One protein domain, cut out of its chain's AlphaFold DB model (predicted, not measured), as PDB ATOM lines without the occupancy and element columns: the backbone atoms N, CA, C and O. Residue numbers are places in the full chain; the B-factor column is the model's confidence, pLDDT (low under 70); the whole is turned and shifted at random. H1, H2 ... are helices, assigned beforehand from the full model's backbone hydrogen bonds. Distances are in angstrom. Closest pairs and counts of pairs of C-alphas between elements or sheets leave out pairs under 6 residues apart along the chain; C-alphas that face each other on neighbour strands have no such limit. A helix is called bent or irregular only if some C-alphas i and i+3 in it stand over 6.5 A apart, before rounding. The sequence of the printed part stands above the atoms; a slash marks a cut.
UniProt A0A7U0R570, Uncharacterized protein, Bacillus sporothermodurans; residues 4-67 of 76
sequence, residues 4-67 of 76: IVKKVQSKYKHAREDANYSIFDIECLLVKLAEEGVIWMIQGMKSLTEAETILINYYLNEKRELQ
ATOM      1  N   ILE A   4      92.421 169.003  13.473       89.88
ATOM      2  CA  ILE A   4      93.621 169.783  13.803       89.88
ATOM      3  C   ILE A   4      94.019 170.652  12.610       89.88
ATOM      4  O   ILE A   4      94.129 171.866  12.759       89.88
ATOM      5  N   VAL A   5      94.111 170.064  11.413       91.62
ATOM      6  CA  VAL A   5      94.396 170.799  10.168       91.62
ATOM      7  C   VAL A   5      93.385 171.930   9.966       91.62
ATOM      8  O   VAL A   5      93.776 173.075   9.758       91.62
ATOM      9  N   LYS A   6      92.080 171.656  10.123       92.06
ATOM     10  CA  LYS A   6      91.042 172.700  10.027       92.06
ATOM     11  C   LYS A   6      91.251 173.829  11.040       92.06
ATOM     12  O   LYS A   6      91.081 174.994  10.691       92.06
ATOM     13  N   LYS A   7      91.611 173.497  12.283       93.44
ATOM     14  CA  LYS A   7      91.865 174.484  13.340       93.44
ATOM     15  C   LYS A   7      93.061 175.372  12.998       93.44
ATOM     16  O   LYS A   7      92.958 176.590  13.130       93.44
ATOM     17  N   VAL A   8      94.162 174.784  12.529       94.31
ATOM     18  CA  VAL A   8      95.364 175.529  12.124       94.31
ATOM     19  C   VAL A   8      95.064 176.427  10.920       94.31
ATOM     20  O   VAL A   8      95.369 177.617  10.965       94.31
ATOM     21  N   GLN A   9      94.368 175.917   9.899       95.50
ATOM     22  CA  GLN A   9      93.952 176.710   8.735       95.50
ATOM     23  C   GLN A   9      93.026 177.874   9.112       95.50
ATOM     24  O   GLN A   9      93.183 178.976   8.591       95.50
ATOM     25  N   SER A  10      92.081 177.662  10.035       95.25
ATOM     26  CA  SER A  10      91.201 178.733  10.520       95.25
ATOM     27  C   SER A  10      91.982 179.808  11.274       95.25
ATOM     28  O   SER A  10      91.764 180.992  11.042       95.25
ATOM     29  N   LYS A  11      92.919 179.406  12.144       94.62
ATOM     30  CA  LYS A  11      93.793 180.334  12.875       94.62
ATOM     31  C   LYS A  11      94.640 181.167  11.914       94.62
ATOM     32  O   LYS A  11      94.714 182.380  12.073       94.62
ATOM     33  N   TYR A  12      95.235 180.524  10.911       95.69
ATOM     34  CA  TYR A  12      96.006 181.218   9.884       95.69
ATOM     35  C   TYR A  12      95.129 182.199   9.100       95.69
ATOM     36  O   TYR A  12      95.505 183.352   8.935       95.69
ATOM     37  N   LYS A  13      93.920 181.791   8.691       95.38
ATOM     38  CA  LYS A  13      92.986 182.673   7.984       95.38
ATOM     39  C   LYS A  13      92.643 183.934   8.788       95.38
ATOM     40  O   LYS A  13      92.716 185.017   8.222       95.38
ATOM     41  N   HIS A  14      92.328 183.804  10.075       94.56
ATOM     42  CA  HIS A  14      92.042 184.965  10.924       94.56
ATOM     43  C   HIS A  14      93.252 185.879  11.086       94.56
ATOM     44  O   HIS A  14      93.125 187.083  10.929       94.56
ATOM     45  N   ALA A  15      94.445 185.316  11.290       93.94
ATOM     46  CA  ALA A  15      95.654 186.125  11.383       93.94
ATOM     47  C   ALA A  15      95.942 186.914  10.096       93.94
ATOM     48  O   ALA A  15      96.414 188.043  10.165       93.94
ATOM     49  N   ARG A  16      95.624 186.351   8.919       94.00
ATOM     50  CA  ARG A  16      95.722 187.086   7.649       94.00
ATOM     51  C   ARG A  16      94.752 188.258   7.592       94.00
ATOM     52  O   ARG A  16      95.128 189.321   7.119       94.00
ATOM     53  N   GLU A  17      93.515 188.041   8.031       93.69
ATOM     54  CA  GLU A  17      92.479 189.076   8.074       93.69
ATOM     55  C   GLU A  17      92.892 190.203   9.035       93.69
ATOM     56  O   GLU A  17      92.884 191.366   8.641       93.69
ATOM     57  N   ASP A  18      93.360 189.857  10.237       94.44
ATOM     58  CA  ASP A  18      93.832 190.812  11.250       94.44
ATOM     59  C   ASP A  18      95.058 191.612  10.776       94.44
ATOM     60  O   ASP A  18      95.173 192.809  11.040       94.44
ATOM     61  N   ALA A  19      95.959 190.968  10.033       91.88
ATOM     62  CA  ALA A  19      97.136 191.592   9.436       91.88
ATOM     63  C   ALA A  19      96.832 192.382   8.148       91.88
ATOM     64  O   ALA A  19      97.759 192.843   7.483       91.88
ATOM     65  N   ASN A  20      95.564 192.504   7.734       91.00
ATOM     66  CA  ASN A  20      95.175 193.071   6.437       91.00
ATOM     67  C   ASN A  20      95.959 192.467   5.256       91.00
ATOM     68  O   ASN A  20      96.303 193.159   4.299       91.00
ATOM     69  N   TYR A  21      96.255 191.167   5.329       86.00
ATOM     70  CA  TYR A  21      97.027 190.415   4.336       86.00
ATOM     71  C   TYR A  21      98.471 190.912   4.130       86.00
ATOM     72  O   TYR A  21      99.105 190.568   3.131       86.00
ATOM     73  N   SER A  22      99.015 191.688   5.071       90.00
ATOM     74  CA  SER A  22     100.415 192.114   5.067       90.00
ATOM     75  C   SER A  22     101.341 190.923   5.292       90.00
ATOM     76  O   SER A  22     101.318 190.277   6.341       90.00
ATOM     77  N   ILE A  23     102.182 190.628   4.301       87.38
ATOM     78  CA  ILE A  23     103.058 189.456   4.354       87.38
ATOM     79  C   ILE A  23     104.109 189.558   5.466       87.38
ATOM     80  O   ILE A  23     104.407 188.555   6.105       87.38
ATOM     81  N   PHE A  24     104.604 190.766   5.746       87.19
ATOM     82  CA  PHE A  24     105.571 191.019   6.817       87.19
ATOM     83  C   PHE A  24     104.971 190.732   8.197       87.19
ATOM     84  O   PHE A  24     105.622 190.142   9.054       87.19
ATOM     85  N   ASP A  25     103.701 191.090   8.390       88.56
ATOM     86  CA  ASP A  25     103.003 190.865   9.656       88.56
ATOM     87  C   ASP A  25     102.619 189.385   9.841       88.56
ATOM     88  O   ASP A  25     102.578 188.874  10.961       88.56
ATOM     89  N   ILE A  26     102.386 188.665   8.737       92.56
ATOM     90  CA  ILE A  26     102.048 187.235   8.744       92.56
ATOM     91  C   ILE A  26     103.300 186.347   8.856       92.56
ATOM     92  O   ILE A  26     103.209 185.224   9.359       92.56
ATOM     93  N   GLU A  27     104.476 186.826   8.445       92.38
ATOM     94  CA  GLU A  27     105.726 186.055   8.440       92.38
ATOM     95  C   GLU A  27     106.072 185.472   9.817       92.38
ATOM     96  O   GLU A  27     106.384 184.286   9.926       92.38
ATOM     97  N   CYS A  28     105.923 186.257  10.886       91.50
ATOM     98  CA  CYS A  28     106.173 185.791  12.254       91.50
ATOM     99  C   CYS A  28     105.293 184.579  12.624       91.50
ATOM    100  O   CYS A  28     105.747 183.632  13.272       91.50
ATOM    101  N   LEU A  29     104.038 184.555  12.160       94.69
ATOM    102  CA  LEU A  29     103.157 183.405  12.354       94.69
ATOM    103  C   LEU A  29     103.601 182.199  11.520       94.69
ATOM    104  O   LEU A  29     103.534 181.078  12.019       94.69
ATOM    105  N   LEU A  30     104.046 182.404  10.278       95.69
ATOM    106  CA  LEU A  30     104.554 181.322   9.429       95.69
ATOM    107  C   LEU A  30     105.769 180.642  10.062       95.69
ATOM    108  O   LEU A  30     105.775 179.418  10.185       95.69
ATOM    109  N   VAL A  31     106.736 181.427  10.545       95.44
ATOM    110  CA  VAL A  31     107.911 180.921  11.273       95.44
ATOM    111  C   VAL A  31     107.472 180.098  12.481       95.44
ATOM    112  O   VAL A  31     107.876 178.947  12.622       95.44
ATOM    113  N   LYS A  32     106.557 180.634  13.297       95.44
ATOM    114  CA  LYS A  32     106.031 179.926  14.468       95.44
ATOM    115  C   LYS A  32     105.360 178.599  14.107       95.44
ATOM    116  O   LYS A  32     105.588 177.596  14.775       95.44
ATOM    117  N   LEU A  33     104.541 178.564  13.054       95.75
ATOM    118  CA  LEU A  33     103.909 177.323  12.589       95.75
ATOM    119  C   LEU A  33     104.948 176.310  12.088       95.75
ATOM    120  O   LEU A  33     104.746 175.104  12.236       95.75
ATOM    121  N   ALA A  34     106.046 176.779  11.493       95.88
ATOM    122  CA  ALA A  34     107.128 175.921  11.024       95.88
ATOM    123  C   ALA A  34     107.923 175.319  12.189       95.88
ATOM    124  O   ALA A  34     108.184 174.117  12.176       95.88
ATOM    125  N   GLU A  35     108.232 176.122  13.209       95.94
ATOM    126  CA  GLU A  35     108.882 175.686  14.452       95.94
ATOM    127  C   GLU A  35     108.010 174.723  15.267       95.94
ATOM    128  O   GLU A  35     108.516 173.756  15.828       95.94
ATOM    129  N   GLU A  36     106.691 174.943  15.287       94.75
ATOM    130  CA  GLU A  36     105.713 174.031  15.897       94.75
ATOM    131  C   GLU A  36     105.504 172.739  15.076       94.75
ATOM    132  O   GLU A  36     104.801 171.835  15.526       94.75
ATOM    133  N   GLY A  37     106.087 172.633  13.874       94.44
ATOM    134  CA  GLY A  37     105.981 171.444  13.026       94.44
ATOM    135  C   GLY A  37     104.639 171.287  12.306       94.44
ATOM    136  O   GLY A  37     104.289 170.185  11.877       94.44
ATOM    137  N   VAL A  38     103.857 172.362  12.193       95.56
ATOM    138  CA  VAL A  38     102.470 172.336  11.696       95.56
ATOM    139  C   VAL A  38     102.241 173.212  10.462       95.56
ATOM    140  O   VAL A  38     101.108 173.315   9.990       95.56
ATOM    141  N   ILE A  39     103.283 173.833   9.898       95.69
ATOM    142  CA  ILE A  39     103.144 174.691   8.707       95.69
ATOM    143  C   ILE A  39     102.654 173.912   7.478       95.69
ATOM    144  O   ILE A  39     101.909 174.453   6.662       95.69
ATOM    145  N   TRP A  40     102.958 172.616   7.377       94.44
ATOM    146  CA  TRP A  40     102.419 171.767   6.308       94.44
ATOM    147  C   TRP A  40     100.881 171.746   6.285       94.44
ATOM    148  O   TRP A  40     100.277 171.593   5.228       94.44
ATOM    149  N   MET A  41     100.224 171.962   7.431       94.62
ATOM    150  CA  MET A  41      98.762 171.927   7.536       94.62
ATOM    151  C   MET A  41      98.086 173.096   6.809       94.62
ATOM    152  O   MET A  41      96.901 173.008   6.473       94.62
ATOM    153  N   ILE A  42      98.810 174.193   6.576       94.88
ATOM    154  CA  ILE A  42      98.314 175.342   5.805       94.88
ATOM    155  C   ILE A  42      98.774 175.311   4.346       94.88
ATOM    156  O   ILE A  42      98.238 176.054   3.523       94.88
ATOM    157  N   GLN A  43      99.703 174.416   4.000       91.88
ATOM    158  CA  GLN A  43     100.094 174.170   2.619       91.88
ATOM    159  C   GLN A  43      98.877 173.672   1.819       91.88
ATOM    160  O   GLN A  43      98.119 172.812   2.266       91.88
ATOM    161  N   GLY A  44      98.648 174.242   0.634       85.19
ATOM    162  CA  GLY A  44      97.532 173.847  -0.238       85.19
ATOM    163  C   GLY A  44      96.177 174.482   0.099       85.19
ATOM    164  O   GLY A  44      95.163 174.133  -0.513       85.19
ATOM    165  N   MET A  45      96.123 175.442   1.028       93.50
ATOM    166  CA  MET A  45      94.944 176.298   1.172       93.50
ATOM    167  C   MET A  45      94.666 177.042  -0.148       93.50
ATOM    168  O   MET A  45      95.510 177.767  -0.663       93.50
ATOM    169  N   LYS A  46      93.446 176.913  -0.686       90.19
ATOM    170  CA  LYS A  46      93.059 177.537  -1.972       90.19
ATOM    171  C   LYS A  46      93.077 179.068  -1.964       90.19
ATOM    172  O   LYS A  46      93.040 179.679  -3.022       90.19
ATOM    173  N   SER A  47      93.049 179.679  -0.783       90.50
ATOM    174  CA  SER A  47      92.996 181.131  -0.615       90.50
ATOM    175  C   SER A  47      94.370 181.771  -0.423       90.50
ATOM    176  O   SER A  47      94.417 182.949  -0.073       90.50
ATOM    177  N   LEU A  48      95.469 181.025  -0.557       93.12
ATOM    178  CA  LEU A  48      96.818 181.577  -0.438       93.12
ATOM    179  C   LEU A  48      97.143 182.455  -1.645       93.12
ATOM    180  O   LEU A  48      96.819 182.113  -2.780       93.12
ATOM    181  N   THR A  49      97.813 183.572  -1.389       92.12
ATOM    182  CA  THR A  49      98.509 184.311  -2.440       92.12
ATOM    183  C   THR A  49      99.756 183.545  -2.888       92.12
ATOM    184  O   THR A  49     100.237 182.626  -2.216       92.12
ATOM    185  N   GLU A  50     100.310 183.931  -4.035       92.00
ATOM    186  CA  GLU A  50     101.564 183.363  -4.534       92.00
ATOM    187  C   GLU A  50     102.725 183.607  -3.556       92.00
ATOM    188  O   GLU A  50     103.456 182.675  -3.229       92.00
ATOM    189  N   ALA A  51     102.830 184.822  -3.005       91.62
ATOM    190  CA  ALA A  51     103.851 185.175  -2.019       91.62
ATOM    191  C   ALA A  51     103.766 184.303  -0.755       91.62
ATOM    192  O   ALA A  51     104.775 183.773  -0.292       91.62
ATOM    193  N   GLU A  52     102.555 184.089  -0.232       93.81
ATOM    194  CA  GLU A  52     102.343 183.183   0.900       93.81
ATOM    195  C   GLU A  52     102.738 181.749   0.555       93.81
ATOM    196  O   GLU A  52     103.381 181.080   1.355       93.81
ATOM    197  N   THR A  53     102.390 181.276  -0.642       94.81
ATOM    198  CA  THR A  53     102.732 179.920  -1.089       94.81
ATOM    199  C   THR A  53     104.247 179.722  -1.151       94.81
ATOM    200  O   THR A  53     104.751 178.695  -0.695       94.81
ATOM    201  N   ILE A  54     104.982 180.713  -1.667       94.50
ATOM    202  CA  ILE A  54     106.449 180.697  -1.716       94.50
ATOM    203  C   ILE A  54     107.028 180.622  -0.300       94.50
ATOM    204  O   ILE A  54     107.845 179.743  -0.031       94.50
ATOM    205  N   LEU A  55     106.580 181.487   0.616       94.56
ATOM    206  CA  LEU A  55     107.092 181.517   1.990       94.56
ATOM    207  C   LEU A  55     106.745 180.251   2.777       94.56
ATOM    208  O   LEU A  55     107.596 179.705   3.474       94.56
ATOM    209  N   ILE A  56     105.523 179.739   2.630       96.25
ATOM    210  CA  ILE A  56     105.101 178.481   3.254       96.25
ATOM    211  C   ILE A  56     105.992 177.332   2.783       96.25
ATOM    212  O   ILE A  56     106.485 176.574   3.613       96.25
ATOM    213  N   ASN A  57     106.240 177.215   1.476       96.06
ATOM    214  CA  ASN A  57     107.113 176.172   0.936       96.06
ATOM    215  C   ASN A  57     108.570 176.343   1.387       96.06
ATOM    216  O   ASN A  57     109.228 175.350   1.696       96.06
ATOM    217  N   TYR A  58     109.064 177.583   1.457       96.06
ATOM    218  CA  TYR A  58     110.396 177.891   1.971       96.06
ATOM    219  C   TYR A  58     110.557 177.402   3.417       96.06
ATOM    220  O   TYR A  58     111.424 176.571   3.686       96.06
ATOM    221  N   TYR A  59     109.675 177.828   4.325       96.44
ATOM    222  CA  TYR A  59     109.743 177.452   5.739       96.44
ATOM    223  C   TYR A  59     109.456 175.966   5.973       96.44
ATOM    224  O   TYR A  59     110.072 175.346   6.839       96.44
ATOM    225  N   LEU A  60     108.566 175.367   5.178       95.62
ATOM    226  CA  LEU A  60     108.316 173.930   5.213       95.62
ATOM    227  C   LEU A  60     109.573 173.130   4.854       95.62
ATOM    228  O   LEU A  60     109.854 172.117   5.491       95.62
ATOM    229  N   ASN A  61     110.328 173.580   3.850       95.12
ATOM    230  CA  ASN A  61     111.579 172.943   3.457       95.12
ATOM    231  C   ASN A  61     112.697 173.201   4.480       95.12
ATOM    232  O   ASN A  61     113.406 172.269   4.851       95.12
ATOM    233  N   GLU A  62     112.823 174.433   4.983       96.12
ATOM    234  CA  GLU A  62     113.822 174.805   5.997       96.12
ATOM    235  C   GLU A  62     113.629 174.034   7.314       96.12
ATOM    236  O   GLU A  62     114.599 173.619   7.945       96.12
ATOM    237  N   LYS A  63     112.375 173.815   7.733       94.00
ATOM    238  CA  LYS A  63     112.011 173.134   8.987       94.00
ATOM    239  C   LYS A  63     111.418 171.745   8.752       94.00
ATOM    240  O   LYS A  63     110.612 171.282   9.563       94.00
ATOM    241  N   ARG A  64     111.795 171.072   7.658       92.06
ATOM    242  CA  ARG A  64     111.218 169.777   7.245       92.06
ATOM    243  C   ARG A  64     111.291 168.715   8.341       92.06
ATOM    244  O   ARG A  64     110.337 167.972   8.536       92.06
ATOM    245  N   GLU A  65     112.400 168.667   9.069       91.88
ATOM    246  CA  GLU A  65     112.644 167.683  10.133       91.88
ATOM    247  C   GLU A  65     111.743 167.876  11.360       91.88
ATOM    248  O   GLU A  65     111.513 166.929  12.107       91.88
ATOM    249  N   LEU A  66     111.210 169.087  11.560       92.56
ATOM    250  CA  LEU A  66     110.304 169.400  12.668       92.56
ATOM    251  C   LEU A  66     108.847 169.059  12.346       92.56
ATOM    252  O   LEU A  66     108.005 169.084  13.238       92.56
ATOM    253  N   GLN A  67     108.525 168.787  11.081       89.69
ATOM    254  CA  GLN A  67     107.141 168.643  10.656       89.69
ATOM    255  C   GLN A  67     106.518 167.355  11.193       89.69
ATOM    256  O   GLN A  67     107.022 166.250  10.988       89.69
TER     257      GLN A  67
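What this domain is: This is residues 4 to 67 of the 76 residues of an uncharacterized protein of Bacillus sporothermodurans (UniProt A0A7U0R570). Look first for three helices of similar size, H1, H2 and H4: H1 and H2 form a helical hairpin, and H4 packs beside H2, away from H1. The short H3 sits near one end as a bridge between the first part of H1 and the later part of H4. The printed part has 64 residues with four named helices, in the order H1, H2, H3, H4, and no named strand; its class is all helix. It is compact, with a radius of gyration of the C-alphas of 10.5 A, and its rounded outline spans 31 by 23 by 19 A.

How they stand to each other: Start with H1, residues 4 to 18, and go on to H2, residues 23 to 35. The two form a hairpin, run opposite ways at a shallow tilt of 22 degrees, and only just touch, with 3 pairs of C-alphas within 8 A. Look for where they touch in residues 12 to 16 of H1 and residues 26 to 29 of H2 alone; the closest C-alphas, of Arg 16 and Ile 26, are 6.4 A apart. Next comes H3, residues 39 to 42, which touches H2 only at the corner by their link, and only just, with 3 pairs within 8 A; the closest C-alphas are those of Leu 33 and Ile 39, 4.8 A apart. H3 also touches H1, where the closest C-alphas, of Val 5 and Met 41, are 5.2 A apart. Then find H4, residues 50 to 62, which touches H3 with residues 56 to 60 alone; the closest C-alphas, of Ile 39 and Leu 60, are 6.3 A apart. H4 touches H2 at a shallow tilt of 28 degrees, the same way, with the C-alphas of Ala 34 and Tyr 59 closest at 6.1 A. H1 and H4 are apart. In H1 and H4 every O i to N i+4 pair is within hydrogen-bond range; in H2 it is 7 of 9, and H3 is too short for such a pair.

Where its parts are: Find C-alpha 4 at (93.621, 169.783, 13.803); from there H1 runs 21.2 A to C-alpha 18. H2 begins at C-alpha 23, at (103.058, 189.456, 4.354), and is 18.0 A long; it is irregular, but only just, with C-alphas 25 and 28 6.52 A apart. H3 measures 5.7 A. H4 runs 18.3 A and ends at C-alpha 62, at (113.822, 174.805, 5.997).

The domain as a whole: The C-alphas farthest apart are those of Asn 20 and Glu 65, at 31.0 A. The printed part, residues 4 to 67, has no cut. The links from H1 to H2 and from H2 to H3 are tight, the one from H3 to H4 is short, and none is long. The mean pLDDT of the printed part is 93.3, and no printed residue is under 70.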